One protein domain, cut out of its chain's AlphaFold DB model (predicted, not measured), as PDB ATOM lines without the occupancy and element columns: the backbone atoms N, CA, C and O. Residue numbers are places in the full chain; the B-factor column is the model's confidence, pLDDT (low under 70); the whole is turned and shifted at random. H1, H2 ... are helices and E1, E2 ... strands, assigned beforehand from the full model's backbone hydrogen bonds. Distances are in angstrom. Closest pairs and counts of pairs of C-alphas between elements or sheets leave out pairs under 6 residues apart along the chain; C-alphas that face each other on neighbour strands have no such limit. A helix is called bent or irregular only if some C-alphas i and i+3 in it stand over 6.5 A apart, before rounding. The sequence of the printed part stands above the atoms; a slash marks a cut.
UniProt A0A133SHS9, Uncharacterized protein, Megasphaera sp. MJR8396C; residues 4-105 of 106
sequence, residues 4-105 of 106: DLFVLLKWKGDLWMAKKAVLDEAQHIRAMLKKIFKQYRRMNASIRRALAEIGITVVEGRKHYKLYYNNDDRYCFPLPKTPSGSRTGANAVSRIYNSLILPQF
ATOM      1  N   ASP A   4     -14.134 -30.371  35.975       70.56
ATOM      2  CA  ASP A   4     -13.333 -29.476  36.825       70.56
ATOM      3  C   ASP A   4     -12.345 -30.202  37.746       70.56
ATOM      4  O   ASP A   4     -11.243 -29.714  37.990       70.56
ATOM      5  N   LEU A   5     -12.685 -31.401  38.233       67.25
ATOM      6  CA  LEU A   5     -11.831 -32.106  39.194       67.25
ATOM      7  C   LEU A   5     -10.531 -32.617  38.548       67.25
ATOM      8  O   LEU A   5      -9.470 -32.553  39.164       67.25
ATOM      9  N   PHE A   6     -10.603 -33.077  37.294       70.81
ATOM     10  CA  PHE A   6      -9.433 -33.536  36.534       70.81
ATOM     11  C   PHE A   6      -8.481 -32.388  36.186       70.81
ATOM     12  O   PHE A   6      -7.265 -32.555  36.277       70.81
ATOM     13  N   VAL A   7      -9.017 -31.213  35.842       74.38
ATOM     14  CA  VAL A   7      -8.213 -30.013  35.563       74.38
ATOM     15  C   VAL A   7      -7.525 -29.520  36.837       74.38
ATOM     16  O   VAL A   7      -6.327 -29.247  36.819       74.38
ATOM     17  N   LEU A   8      -8.241 -29.489  37.966       73.56
ATOM     18  CA  LEU A   8      -7.678 -29.097  39.262       73.56
ATOM     19  C   LEU A   8      -6.608 -30.076  39.770       73.56
ATOM     20  O   LEU A   8      -5.597 -29.639  40.318       73.56
ATOM     21  N   LEU A   9      -6.804 -31.387  39.592       74.75
ATOM     22  CA  LEU A   9      -5.811 -32.406  39.951       74.75
ATOM     23  C   LEU A   9      -4.549 -32.292  39.094       74.75
ATOM     24  O   LEU A   9      -3.445 -32.323  39.636       74.75
ATOM     25  N   LYS A  10      -4.711 -32.098  37.780       78.06
ATOM     26  CA  LYS A  10      -3.594 -31.863  36.861       78.06
ATOM     27  C   LYS A  10      -2.821 -30.599  37.243       78.06
ATOM     28  O   LYS A  10      -1.615 -30.673  37.442       78.06
ATOM     29  N   TRP A  11      -3.517 -29.486  37.477       80.38
ATOM     30  CA  TRP A  11      -2.896 -28.221  37.881       80.38
ATOM     31  C   TRP A  11      -2.150 -28.321  39.218       80.38
ATOM     32  O   TRP A  11      -1.037 -27.817  39.348       80.38
ATOM     33  N   LYS A  12      -2.714 -29.022  40.212       76.81
ATOM     34  CA  LYS A  12      -2.017 -29.289  41.482       76.81
ATOM     35  C   LYS A  12      -0.761 -30.143  41.285       76.81
ATOM     36  O   LYS A  12       0.236 -29.890  41.959       76.81
ATOM     37  N   GLY A  13      -0.805 -31.125  40.383       81.25
ATOM     38  CA  GLY A  13       0.351 -31.940  40.008       81.25
ATOM     39  C   GLY A  13       1.448 -31.110  39.342       81.25
ATOM     40  O   GLY A  13       2.589 -31.134  39.798       81.25
ATOM     41  N   ASP A  14       1.085 -30.311  38.340       85.31
ATOM     42  CA  ASP A  14       2.007 -29.428  37.617       85.31
ATOM     43  C   ASP A  14       2.648 -28.397  38.564       85.31
ATOM     44  O   ASP A  14       3.863 -28.194  38.553       85.31
ATOM     45  N   LEU A  15       1.854 -27.811  39.469       83.06
ATOM     46  CA  LEU A  15       2.336 -26.884  40.495       83.06
ATOM     47  C   LEU A  15       3.308 -27.553  41.475       83.06
ATOM     48  O   LEU A  15       4.315 -26.953  41.855       83.06
ATOM     49  N   TRP A  16       3.019 -28.784  41.907       81.94
ATOM     50  CA  TRP A  16       3.906 -29.533  42.799       81.94
ATOM     51  C   TRP A  16       5.233 -29.871  42.116       81.94
ATOM     52  O   TRP A  16       6.290 -29.669  42.712       81.94
ATOM     53  N   MET A  17       5.188 -30.313  40.857       82.38
ATOM     54  CA  MET A  17       6.384 -30.606  40.065       82.38
ATOM     55  C   MET A  17       7.248 -29.360  39.863       82.38
ATOM     56  O   MET A  17       8.458 -29.421  40.067       82.38
ATOM     57  N   ALA A  18       6.634 -28.219  39.543       83.50
ATOM     58  CA  ALA A  18       7.346 -26.953  39.382       83.50
ATOM     59  C   ALA A  18       8.017 -26.502  40.689       83.50
ATOM     60  O   ALA A  18       9.204 -26.180  40.699       83.50
ATOM     61  N   LYS A  19       7.293 -26.545  41.818       83.12
ATOM     62  CA  LYS A  19       7.857 -26.218  43.140       83.12
ATOM     63  C   LYS A  19       9.001 -27.151  43.526       83.12
ATOM     64  O   LYS A  19       9.995 -26.701  44.092       83.12
ATOM     65  N   LYS A  20       8.869 -28.443  43.226       85.88
ATOM     66  CA  LYS A  20       9.913 -29.432  43.494       85.88
ATOM     67  C   LYS A  20      11.165 -29.160  42.663       85.88
ATOM     68  O   LYS A  20      12.244 -29.107  43.235       85.88
ATOM     69  N   ALA A  21      11.018 -28.920  41.360       86.25
ATOM     70  CA  ALA A  21      12.141 -28.603  40.479       86.25
ATOM     71  C   ALA A  21      12.903 -27.352  40.949       86.25
ATOM     72  O   ALA A  21      14.129 -27.357  41.020       86.25
ATOM     73  N   VAL A  22      12.172 -26.312  41.356       84.69
ATOM     74  CA  VAL A  22      12.733 -25.091  41.949       84.69
ATOM     75  C   VAL A  22      13.530 -25.384  43.228       84.69
ATOM     76  O   VAL A  22      14.642 -24.884  43.407       84.69
ATOM     77  N   LEU A  23      12.991 -26.222  44.116       85.25
ATOM     78  CA  LEU A  23      13.676 -26.598  45.351       85.25
ATOM     79  C   LEU A  23      14.924 -27.455  45.086       85.25
ATOM     80  O   LEU A  23      15.934 -27.293  45.776       85.25
ATOM     81  N   ASP A  24      14.864 -28.346  44.099       90.19
ATOM     82  CA  ASP A  24      15.984 -29.196  43.692       90.19
ATOM     83  C   ASP A  24      17.138 -28.350  43.121       90.19
ATOM     84  O   ASP A  24      18.300 -28.583  43.471       90.19
ATOM     85  N   GLU A  25      16.832 -27.299  42.355       89.44
ATOM     86  CA  GLU A  25      17.818 -26.334  41.847       89.44
ATOM     87  C   GLU A  25      18.520 -25.583  42.990       89.44
ATOM     88  O   GLU A  25      19.752 -25.552  43.078       89.44
ATOM     89  N   ALA A  26      17.754 -25.050  43.950       90.81
ATOM     90  CA  ALA A  26      18.323 -24.390  45.124       90.81
ATOM     91  C   ALA A  26      19.254 -25.336  45.910       90.81
ATOM     92  O   ALA A  26      20.344 -24.947  46.358       90.81
ATOM     93  N   GLN A  27      18.871 -26.609  46.050       91.56
ATOM     94  CA  GLN A  27      19.716 -27.622  46.681       91.56
ATOM     95  C   GLN A  27      20.981 -27.930  45.875       91.56
ATOM     96  O   GLN A  27      22.053 -28.092  46.474       91.56
ATOM     97  N   HIS A  28      20.895 -27.963  44.545       93.25
ATOM     98  CA  HIS A  28      22.050 -28.128  43.669       93.25
ATOM     99  C   HIS A  28      23.064 -26.991  43.868       93.25
ATOM    100  O   HIS A  28      24.242 -27.245  44.149       93.25
ATOM    101  N   ILE A  29      22.598 -25.739  43.864       93.94
ATOM    102  CA  ILE A  29      23.425 -24.552  44.129       93.94
ATOM    103  C   ILE A  29      24.089 -24.653  45.508       93.94
ATOM    104  O   ILE A  29      25.290 -24.405  45.655       93.94
ATOM    105  N   ARG A  30      23.352 -25.097  46.535       94.00
ATOM    106  CA  ARG A  30      23.909 -25.323  47.878       94.00
ATOM    107  C   ARG A  30      25.037 -26.355  47.869       94.00
ATOM    108  O   ARG A  30      26.037 -26.174  48.571       94.00
ATOM    109  N   ALA A  31      24.891 -27.442  47.116       94.62
ATOM    110  CA  ALA A  31      25.923 -28.465  46.990       94.62
ATOM    111  C   ALA A  31      27.179 -27.918  46.292       94.62
ATOM    112  O   ALA A  31      28.296 -28.181  46.746       94.62
ATOM    113  N   MET A  32      27.009 -27.099  45.252       94.69
ATOM    114  CA  MET A  32      28.115 -26.433  44.560       94.69
ATOM    115  C   MET A  32      28.830 -25.424  45.462       94.69
ATOM    116  O   MET A  32      30.055 -25.471  45.580       94.69
ATOM    117  N   LEU A  33      28.089 -24.610  46.218       93.94
ATOM    118  CA  LEU A  33      28.658 -23.721  47.234       93.94
ATOM    119  C   LEU A  33      29.491 -24.494  48.265       93.94
ATOM    120  O   LEU A  33      30.607 -24.085  48.582       93.94
ATOM    121  N   LYS A  34      29.007 -25.644  48.758       92.69
ATOM    122  CA  LYS A  34      29.790 -26.499  49.672       92.69
ATOM    123  C   LYS A  34      31.113 -26.950  49.050       92.69
ATOM    124  O   LYS A  34      32.120 -26.954  49.753       92.69
ATOM    125  N   LYS A  35      31.127 -27.314  47.762       92.19
ATOM    126  CA  LYS A  35      32.354 -27.711  47.048       92.19
ATOM    127  C   LYS A  35      33.328 -26.538  46.924       92.19
ATOM    128  O   LYS A  35      34.484 -26.681  47.313       92.19
ATOM    129  N   ILE A  36      32.845 -25.380  46.469       91.56
ATOM    130  CA  ILE A  36      33.649 -24.161  46.275       91.56
ATOM    131  C   ILE A  36      34.270 -23.697  47.597       91.56
ATOM    132  O   ILE A  36      35.453 -23.363  47.659       91.56
ATOM    133  N   PHE A  37      33.488 -23.703  48.680       88.94
ATOM    134  CA  PHE A  37      33.919 -23.151  49.961       88.94
ATOM    135  C   PHE A  37      34.592 -24.153  50.911       88.94
ATOM    136  O   PHE A  37      35.048 -23.742  51.982       88.94
ATOM    137  N   LYS A  38      34.716 -25.438  50.537       84.44
ATOM    138  CA  LYS A  38      35.261 -26.509  51.400       84.44
ATOM    139  C   LYS A  38      36.628 -26.165  52.005       84.44
ATOM    140  O   LYS A  38      36.887 -26.509  53.153       84.44
ATOM    141  N   GLN A  39      37.488 -25.488  51.244       75.00
ATOM    142  CA  GLN A  39      38.818 -25.042  51.686       75.00
ATOM    143  C   GLN A  39      39.036 -23.543  51.431       75.00
ATOM    144  O   GLN A  39      40.156 -23.094  51.183       75.00
ATOM    145  N   TYR A  40      37.960 -22.752  51.456       82.50
ATOM    146  CA  TYR A  40      38.046 -21.325  51.165       82.50
ATOM    147  C   TYR A  40      38.896 -20.588  52.204       82.50
ATOM    148  O   TYR A  40      38.535 -20.503  53.378       82.50
ATOM    149  N   ARG A  41      40.016 -20.020  51.744       77.44
ATOM    150  CA  ARG A  41      40.896 -19.143  52.537       77.44
ATOM    151  C   ARG A  41      40.906 -17.705  52.035       77.44
ATOM    152  O   ARG A  41      41.052 -16.777  52.816       77.44
ATOM    153  N   ARG A  42      40.786 -17.521  50.724       85.06
ATOM    154  CA  ARG A  42      40.797 -16.220  50.054       85.06
ATOM    155  C   ARG A  42      40.097 -16.345  48.714       85.06
ATOM    156  O   ARG A  42      40.126 -17.413  48.104       85.06
ATOM    157  N   MET A  43      39.538 -15.244  48.235       89.38
ATOM    158  CA  MET A  43      39.020 -15.168  46.877       89.38
ATOM    159  C   MET A  43      40.186 -15.251  45.884       89.38
ATOM    160  O   MET A  43      41.124 -14.456  45.953       89.38
ATOM    161  N   ASN A  44      40.136 -16.223  44.974       90.88
ATOM    162  CA  ASN A  44      41.080 -16.372  43.866       90.88
ATOM    163  C   ASN A  44      40.314 -16.472  42.534       90.88
ATOM    164  O   ASN A  44      39.083 -16.545  42.522       90.88
ATOM    165  N   ALA A  45      41.032 -16.466  41.409       92.38
ATOM    166  CA  ALA A  45      40.411 -16.513  40.085       92.38
ATOM    167  C   ALA A  45      39.566 -17.783  39.862       92.38
ATOM    168  O   ALA A  45      38.495 -17.701  39.272       92.38
ATOM    169  N   SER A  46      40.007 -18.937  40.374       92.19
ATOM    170  CA  SER A  46      39.266 -20.201  40.257       92.19
ATOM    171  C   SER A  46      37.939 -20.163  41.018       92.19
ATOM    172  O   SER A  46      36.912 -20.534  40.461       92.19
ATOM    173  N   ILE A  47      37.930 -19.643  42.247       92.31
ATOM    174  CA  ILE A  47      36.716 -19.489  43.053       92.31
ATOM    175  C   ILE A  47      35.760 -18.501  42.385       92.31
ATOM    176  O   ILE A  47      34.569 -18.776  42.310       92.31
ATOM    177  N   ARG A  48      36.263 -17.376  41.856       94.19
ATOM    178  CA  ARG A  48      35.433 -16.412  41.114       94.19
ATOM    179  C   ARG A  48      34.760 -17.056  39.899       94.19
ATOM    180  O   ARG A  48      33.577 -16.826  39.694       94.19
ATOM    181  N   ARG A  49      35.495 -17.869  39.131       95.00
ATOM    182  CA  ARG A  49      34.943 -18.609  37.982       95.00
ATOM    183  C   ARG A  49      33.881 -19.615  38.417       95.00
ATOM    184  O   ARG A  49      32.773 -19.552  37.912       95.00
ATOM    185  N   ALA A  50      34.175 -20.440  39.421       94.50
ATOM    186  CA  ALA A  50      33.223 -21.430  39.924       94.50
ATOM    187  C   ALA A  50      31.947 -20.792  40.507       94.50
ATOM    188  O   ALA A  50      30.870 -21.367  40.411       94.50
ATOM    189  N   LEU A  51      32.053 -19.601  41.111       94.81
ATOM    190  CA  LEU A  51      30.891 -18.826  41.552       94.81
ATOM    191  C   LEU A  51      30.088 -18.283  40.365       94.81
ATOM    192  O   LEU A  51      28.866 -18.397  40.367       94.81
ATOM    193  N   ALA A  52      30.755 -17.749  39.342       94.69
ATOM    194  CA  ALA A  52      30.091 -17.255  38.138       94.69
ATOM    195  C   ALA A  52      29.365 -18.373  37.368       94.69
ATOM    196  O   ALA A  52      28.258 -18.156  36.890       94.69
ATOM    197  N   GLU A  53      29.945 -19.578  37.311       94.25
ATOM    198  CA  GLU A  53      29.333 -20.771  36.697       94.25
ATOM    199  C   GLU A  53      27.990 -21.148  37.333       94.25
ATOM    200  O   GLU A  53      27.114 -21.666  36.650       94.25
ATOM    201  N   ILE A  54      27.804 -20.855  38.625       94.00
ATOM    202  CA  ILE A  54      26.541 -21.084  39.342       94.00
ATOM    203  C   ILE A  54      25.693 -19.812  39.474       94.00
ATOM    204  O   ILE A  54      24.840 -19.737  40.351       94.00
ATOM    205  N   GLY A  55      25.948 -18.791  38.649       93.50
ATOM    206  CA  GLY A  55      25.155 -17.558  38.593       93.50
ATOM    207  C   GLY A  55      25.473 -16.526  39.678       93.50
ATOM    208  O   GLY A  55      24.709 -15.578  39.857       93.50
ATOM    209  N   ILE A  56      26.576 -16.686  40.422       95.31
ATOM    210  CA  ILE A  56      26.988 -15.745  41.471       95.31
ATOM    211  C   ILE A  56      28.034 -14.760  40.945       95.31
ATOM    212  O   ILE A  56      29.184 -15.112  40.675       95.31
ATOM    213  N   THR A  57      27.663 -13.485  40.917       95.12
ATOM    214  CA  THR A  57      28.548 -12.376  40.559       95.12
ATOM    215  C   THR A  57      29.282 -11.857  41.794       95.12
ATOM    216  O   THR A  57      28.675 -11.557  42.823       95.12
ATOM    217  N   VAL A  58      30.609 -11.717  41.691       94.88
ATOM    218  CA  VAL A  58      31.480 -11.240  42.780       94.88
ATOM    219  C   VAL A  58      32.004  -9.839  42.479       94.88
ATOM    220  O   VAL A  58      32.927  -9.670  41.678       94.88
ATOM    221  N   VAL A  59      31.500  -8.841  43.198       93.88
ATOM    222  CA  VAL A  59      31.968  -7.452  43.106       93.88
ATOM    223  C   VAL A  59      32.962  -7.154  44.227       93.88
ATOM    224  O   VAL A  59      32.771  -7.516  45.391       93.88
ATOM    225  N   GLU A  60      34.063  -6.498  43.880       92.94
ATOM    226  CA  GLU A  60      35.103  -6.126  44.833       92.94
ATOM    227  C   GLU A  60      34.723  -4.847  45.593       92.94
ATOM    228  O   GLU A  60      34.560  -3.786  45.003       92.94
ATOM    229  N   GLY A  61      34.585  -4.943  46.918       88.62
ATOM    230  CA  GLY A  61      34.486  -3.787  47.810       88.62
ATOM    231  C   GLY A  61      35.793  -3.529  48.566       88.62
ATOM    232  O   GLY A  61      36.808  -4.189  48.339       88.62
ATOM    233  N   ARG A  62      35.775  -2.592  49.526       87.69
ATOM    234  CA  ARG A  62      36.958  -2.260  50.345       87.69
ATOM    235  C   ARG A  62      37.333  -3.403  51.302       87.69
ATOM    236  O   ARG A  62      38.385  -4.014  51.146       87.69
ATOM    237  N   LYS A  63      36.454  -3.722  52.263       87.31
ATOM    238  CA  LYS A  63      36.665  -4.766  53.296       87.31
ATOM    239  C   LYS A  63      35.981  -6.107  52.989       87.31
ATOM    240  O   LYS A  63      36.403  -7.150  53.489       87.31
ATOM    241  N   HIS A  64      34.942  -6.083  52.159       90.25
ATOM    242  CA  HIS A  64      34.125  -7.245  51.813       90.25
ATOM    243  C   HIS A  64      33.970  -7.341  50.294       90.25
ATOM    244  O   HIS A  64      33.904  -6.315  49.615       90.25
ATOM    245  N   TYR A  65      33.896  -8.562  49.773       92.88
ATOM    246  CA  TYR A  65      33.277  -8.839  48.482       92.88
ATOM    247  C   TYR A  65      31.760  -8.740  48.625       92.88
ATOM    248  O   TYR A  65      31.211  -9.089  49.672       92.88
ATOM    249  N   LYS A  66      31.093  -8.282  47.572       93.62
ATOM    250  CA  LYS A  66      29.638  -8.329  47.454       93.62
ATOM    251  C   LYS A  66      29.278  -9.456  46.496       93.62
ATOM    252  O   LYS A  66      29.831  -9.513  45.398       93.62
ATOM    253  N   LEU A  67      28.415 -10.361  46.941       94.75
ATOM    254  CA  LEU A  67      27.898 -11.453  46.127       94.75
ATOM    255  C   LEU A  67      26.460 -11.145  45.727       94.75
ATOM    256  O   LEU A  67      25.651 -10.832  46.600       94.75
ATOM    257  N   TYR A  68      26.174 -11.296  44.442       94.62
ATOM    258  CA  TYR A  68      24.846 -11.184  43.841       94.62
ATOM    259  C   TYR A  68      24.536 -12.490  43.125       94.62
ATOM    260  O   TYR A  68      25.459 -13.130  42.628       94.62
ATOM    261  N   TYR A  69      23.272 -12.888  43.062       94.19
ATOM    262  CA  TYR A  69      22.850 -14.076  42.318       94.19
ATOM    263  C   TYR A  69      21.906 -13.648  41.195       94.19
ATOM    264  O   TYR A  69      21.079 -12.767  41.404       94.19
ATOM    265  N   ASN A  70      22.110 -14.193  39.992       88.69
ATOM    266  CA  ASN A  70      21.349 -13.874  38.776       88.69
ATOM    267  C   ASN A  70      21.225 -12.371  38.455       88.69
ATOM    268  O   ASN A  70      20.260 -11.941  37.833       88.69
ATOM    269  N   ASN A  71      22.226 -11.576  38.847       82.31
ATOM    270  CA  ASN A  71      22.238 -10.113  38.711       82.31
ATOM    271  C   ASN A  71      21.051  -9.401  39.392       82.31
ATOM    272  O   ASN A  71      20.747  -8.264  39.041       82.31
ATOM    273  N   ASP A  72      20.417 -10.039  40.378       87.81
ATOM    274  CA  ASP A  72      19.441  -9.388  41.247       87.81
ATOM    275  C   ASP A  72      20.183  -8.559  42.308       87.81
ATOM    276  O   ASP A  72      20.925  -9.092  43.140       87.81
ATOM    277  N   ASP A  73      20.017  -7.239  42.253       84.44
ATOM    278  CA  ASP A  73      20.655  -6.288  43.161       84.44
ATOM    279  C   ASP A  73      19.905  -6.120  44.492       84.44
ATOM    280  O   ASP A  73      20.477  -5.577  45.446       84.44
ATOM    281  N   ARG A  74      18.676  -6.647  44.599       86.31
ATOM    282  CA  ARG A  74      17.859  -6.627  45.823       86.31
ATOM    283  C   ARG A  74      18.470  -7.487  46.919       86.31
ATOM    284  O   ARG A  74      18.358  -7.161  48.101       86.31
ATOM    285  N   TYR A  75      19.137  -8.574  46.530       87.56
ATOM    286  CA  TYR A  75      19.796  -9.499  47.442       87.56
ATOM    287  C   TYR A  75      21.314  -9.416  47.282       87.56
ATOM    288  O   TYR A  75      21.877  -9.723  46.236       87.56
ATOM    289  N   CYS A  76      22.005  -9.039  48.359       90.75
ATOM    290  CA  CYS A  76      23.461  -8.950  48.383       90.75
ATOM    291  C   CYS A  76      24.018  -9.613  49.641       90.75
ATOM    292  O   CYS A  76      23.621  -9.282  50.760       90.75
ATOM    293  N   PHE A  77      25.018 -10.481  49.476       91.62
ATOM    294  CA  PHE A  77      25.742 -11.058  50.607       91.62
ATOM    295  C   PHE A  77      27.152 -10.456  50.764       91.62
ATOM    296  O   PHE A  77      27.976 -10.586  49.853       91.62
ATOM    297  N   PRO A  78      27.481  -9.837  51.918       90.69
ATOM    298  CA  PRO A  78      28.828  -9.358  52.197       90.69
ATOM    299  C   PRO A  78      29.738 -10.505  52.662       90.69
ATOM    300  O   PRO A  78      29.593 -11.040  53.762       90.69
ATOM    301  N   LEU A  79      30.742 -10.844  51.852       89.81
ATOM    302  CA  LEU A  79      31.762 -11.839  52.182       89.81
ATOM    303  C   LEU A  79      33.075 -11.141  52.590       89.81
ATOM    304  O   LEU A  79      33.678 -10.457  51.766       89.81
ATOM    305  N   PRO A  80      33.565 -11.287  53.834       86.88
ATOM    306  CA  PRO A  80      34.853 -10.724  54.249       86.88
ATOM    307  C   PRO A  80      36.014 -11.179  53.354       86.88
ATOM    308  O   PRO A  80      36.102 -12.356  53.001       86.88
ATOM    309  N   LYS A  81      36.930 -10.256  53.020       86.44
ATOM    310  CA  LYS A  81      38.152 -10.608  52.272       86.44
ATOM    311  C   LYS A  81      39.082 -11.510  53.084       86.44
ATOM    312  O   LYS A  81      39.709 -12.406  52.524       86.44
ATOM    313  N   THR A  82      39.122 -11.289  54.396       78.25
ATOM    314  CA  THR A  82      39.931 -12.058  55.340       78.25
ATOM    315  C   THR A  82      39.009 -12.915  56.208       78.25
ATOM    316  O   THR A  82      38.187 -12.357  56.940       78.25
ATOM    317  N   PRO A  83      39.096 -14.253  56.143       67.88
ATOM    318  CA  PRO A  83      38.362 -15.112  57.059       67.88
ATOM    319  C   PRO A  83      38.969 -15.044  58.467       67.88
ATOM    320  O   PRO A  83      40.185 -15.059  58.622       67.88
ATOM    321  N   SER A  84      38.123 -14.995  59.499       65.94
ATOM    322  CA  SER A  84      38.550 -14.940  60.906       65.94
ATOM    323  C   SER A  84      38.894 -16.308  61.520       65.94
ATOM    324  O   SER A  84      39.297 -16.363  62.676       65.94
ATOM    325  N   GLY A  85      38.741 -17.421  60.784       67.12
ATOM    326  CA  GLY A  85      39.064 -18.762  61.279       67.12
ATOM    327  C   GLY A  85      38.824 -19.899  60.276       67.12
ATOM    328  O   GLY A  85      38.350 -19.698  59.158       67.12
ATOM    329  N   SER A  86      39.130 -21.134  60.687       60.66
ATOM    330  CA  SER A  86      39.066 -22.334  59.829       60.66
ATOM    331  C   SER A  86      37.644 -22.759  59.433       60.66
ATOM    332  O   SER A  86      37.453 -23.384  58.393       60.66
ATOM    333  N   ARG A  87      36.624 -22.385  60.221       65.12
ATOM    334  CA  ARG A  87      35.201 -22.666  59.935       65.12
ATOM    335  C   ARG A  87      34.513 -21.584  59.100       65.12
ATOM    336  O   ARG A  87      33.340 -21.732  58.756       65.12
ATOM    337  N   THR A  88      35.211 -20.498  58.759       69.56
ATOM    338  CA  THR A  88      34.601 -19.350  58.075       69.56
ATOM    339  C   THR A  88      34.017 -19.728  56.710       69.56
ATOM    340  O   THR A  88      32.951 -19.227  56.369       69.56
ATOM    341  N   GLY A  89      34.634 -20.657  55.970       68.50
ATOM    342  CA  GLY A  89      34.106 -21.148  54.689       68.50
ATOM    343  C   GLY A  89      32.770 -21.890  54.823       68.50
ATOM    344  O   GLY A  89      31.808 -21.560  54.134       68.50
ATOM    345  N   ALA A  90      32.662 -22.837  55.761       71.69
ATOM    346  CA  ALA A  90      31.423 -23.590  55.990       71.69
ATOM    347  C   ALA A  90      30.281 -22.692  56.502       71.69
ATOM    348  O   ALA A  90      29.142 -22.800  56.040       71.69
ATOM    349  N   ASN A  91      30.602 -21.754  57.400       80.19
ATOM    350  CA  ASN A  91      29.641 -20.762  57.878       80.19
ATOM    351  C   ASN A  91      29.202 -19.814  56.752       80.19
ATOM    352  O   ASN A  91      28.030 -19.446  56.691       80.19
ATOM    353  N   ALA A  92      30.110 -19.448  55.841       84.62
ATOM    354  CA  ALA A  92      29.777 -18.630  54.680       84.62
ATOM    355  C   ALA A  92      28.766 -19.335  53.769       84.62
ATOM    356  O   ALA A  92      27.796 -18.701  53.381       84.62
ATOM    357  N   VAL A  93      28.908 -20.642  53.506       90.56
ATOM    358  CA  VAL A  93      27.949 -21.389  52.666       90.56
ATOM    359  C   VAL A  93      26.531 -21.316  53.212       90.56
ATOM    360  O   VAL A  93      25.608 -20.997  52.470       90.56
ATOM    361  N   SER A  94      26.349 -21.609  54.504       89.81
ATOM    362  CA  SER A  94      25.018 -21.585  55.122       89.81
ATOM    363  C   SER A  94      24.391 -20.191  55.031       89.81
ATOM    364  O   SER A  94      23.222 -20.048  54.681       89.81
ATOM    365  N   ARG A  95      25.194 -19.148  55.274       91.19
ATOM    366  CA  ARG A  95      24.734 -17.758  55.211       91.19
ATOM    367  C   ARG A  95      24.430 -17.298  53.784       91.19
ATOM    368  O   ARG A  95      23.393 -16.686  53.577       91.19
ATOM    369  N   ILE A  96      25.277 -17.626  52.809       92.50
ATOM    370  CA  ILE A  96      25.028 -17.334  51.388       92.50
ATOM    371  C   ILE A  96      23.740 -18.031  50.946       92.50
ATOM    372  O   ILE A  96      22.866 -17.397  50.370       92.50
ATOM    373  N   TYR A  97      23.583 -19.316  51.267       93.00
ATOM    374  CA  TYR A  97      22.393 -20.065  50.884       93.00
ATOM    375  C   TYR A  97      21.110 -19.446  51.458       93.00
ATOM    376  O   TYR A  97      20.181 -19.184  50.706       93.00
ATOM    377  N   ASN A  98      21.069 -19.154  52.761       91.25
ATOM    378  CA  ASN A  98      19.857 -18.637  53.400       91.25
ATOM    379  C   ASN A  98      19.561 -17.164  53.072       91.25
ATOM    380  O   ASN A  98      18.400 -16.776  53.084       91.25
ATOM    381  N   SER A  99      20.584 -16.335  52.831       90.56
ATOM    382  CA  SER A  99      20.411 -14.883  52.643       90.56
ATOM    383  C   SER A  99      20.435 -14.424  51.186       90.56
ATOM    384  O   SER A  99      19.951 -13.334  50.908       90.56
ATOM    385  N   LEU A 100      21.025 -15.206  50.277       92.06
ATOM    386  CA  LEU A 100      21.143 -14.850  48.859       92.06
ATOM    387  C   LEU A 100      20.354 -15.803  47.962       92.06
ATOM    388  O   LEU A 100      19.618 -15.333  47.110       92.06
ATOM    389  N   ILE A 101      20.506 -17.118  48.147       92.88
ATOM    390  CA  ILE A 101      19.950 -18.123  47.225       92.88
ATOM    391  C   ILE A 101      18.476 -18.385  47.534       92.88
ATOM    392  O   ILE A 101      17.621 -18.098  46.711       92.88
ATOM    393  N   LEU A 102      18.168 -18.884  48.735       90.06
ATOM    394  CA  LEU A 102      16.822 -19.317  49.110       90.06
ATOM    395  C   LEU A 102      15.736 -18.245  48.898       90.06
ATOM    396  O   LEU A 102      14.709 -18.617  48.341       90.06
ATOM    397  N   PRO A 103      15.940 -16.951  49.241       89.12
ATOM    398  CA  PRO A 103      14.935 -15.901  49.032       89.12
ATOM    399  C   PRO A 103      14.518 -15.673  47.575       89.12
ATOM    400  O   PRO A 103      13.535 -14.989  47.329       89.12
ATOM    401  N   GLN A 104      15.269 -16.207  46.611       85.06
ATOM    402  CA  GLN A 104      14.965 -16.085  45.184       85.06
ATOM    403  C   GLN A 104      14.167 -17.279  44.642       85.06
ATOM    404  O   GLN A 104      13.765 -17.271  43.482       85.06
ATOM    405  N   PHE A 105      13.930 -18.298  45.473       82.44
ATOM    406  CA  PHE A 105      13.184 -19.509  45.123       82.44
ATOM    407  C   PHE A 105      11.912 -19.712  45.970       82.44
ATOM    408  O   PHE A 105      11.201 -20.696  45.753       82.44
TER     409      PHE A 105
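AT A GLANCE: This is residues 4 to 105 of the 106 residues of an uncharacterized protein of Megasphaera sp. MJR8396C (UniProt A0A133SHS9). A small, strongly twisted sheet of three strands has H3 packed over one face and H2 beside its E1 edge on that same face; the last part of the long helix H1 packs on H2 and H3, on the side away from the sheet. The first part of H1, residues 4 to 18, sticks out of this body as a bare arm. The printed part has 102 residues, with three named helices and three named strands in the order H1 H2 E1 E2 E3 H3, of mixed class; the sheet's order is E1 E2 E3, all antiparallel. The whole is loose, with a radius of gyration of the C-alphas of 16.9 A, and spans 59 by 25 by 20 A, its length made by the arm.

IN THESE COORDINATES: The strands are E1, residues 56 to 60, E2, residues 64 to 69, and E3, residues 72 to 80, which is 20.2 A long and bends by 73 degrees at residue 75. H3, residues 88 to 104, is 23.7 A long, from C-alpha 88 at (34.601, -19.350, 58.075) to C-alpha 104 at (14.965, -16.085, 45.184). It has a kink of 27 degrees near residue 98 and is only just irregular, C-alphas 99 and 102 being 6.7 A apart. H2 is residues 45 to 53. H1, residues 4 to 37, begins with C-alpha 4 at (-13.333, -29.476, 36.825) and is 49.5 A long.

HOW THE PARTS SIT: The strands form a meander, each the antiparallel neighbour of the one before. In the hairpin of E1 and E2, N 57 and O 68 are within hydrogen-bond range at 2.8 A; in that of E2 and E3, N 67 and O 77 are at 3.0 A. H3 is on the sheet, at a height of 9.1 A, over E2 and E3; it runs along the strands, at 7 degrees to E3 on the local plane, making two layers, a helix on one face of a sheet. The closest C-alphas of E3 and H3, those of Tyr 75 and Leu 100, are 5.7 A apart. H2 is on the same face at a height of 4.6 A, over none of the strands; its closest C-alpha pair with E1 is Arg 48 and Val 58, 6.7 A. H2 and H3 are apart. H1 is not on the sheet. With residues 26 to 37 alone it touches H3, closest at the C-alphas of Phe 37 and Gly 89, 5.1 A, at a shallow tilt of 26 degrees, opposite ways. With residues 33 to 36 alone it touches H2, closest at the C-alphas of Ile 36 and Ile 47, 6.5 A, in a helical hairpin with a shallow tilt of 2 degrees, opposite ways. In H1 and H2 every O i to N i+4 pair is within hydrogen-bond range; in H3, 10 of 13 are.

THE WHOLE: The two C-alphas farthest apart, those of Asp 4 and Thr 82, are 59.0 A apart. Without residues 4 to 18, which stand free, the body spans 37 by 25 by 20 A. The printed part has no cut and no long link. Mean pLDDT of the printed part is 86.2; residue 5 and residues 83 to 89 are under 70.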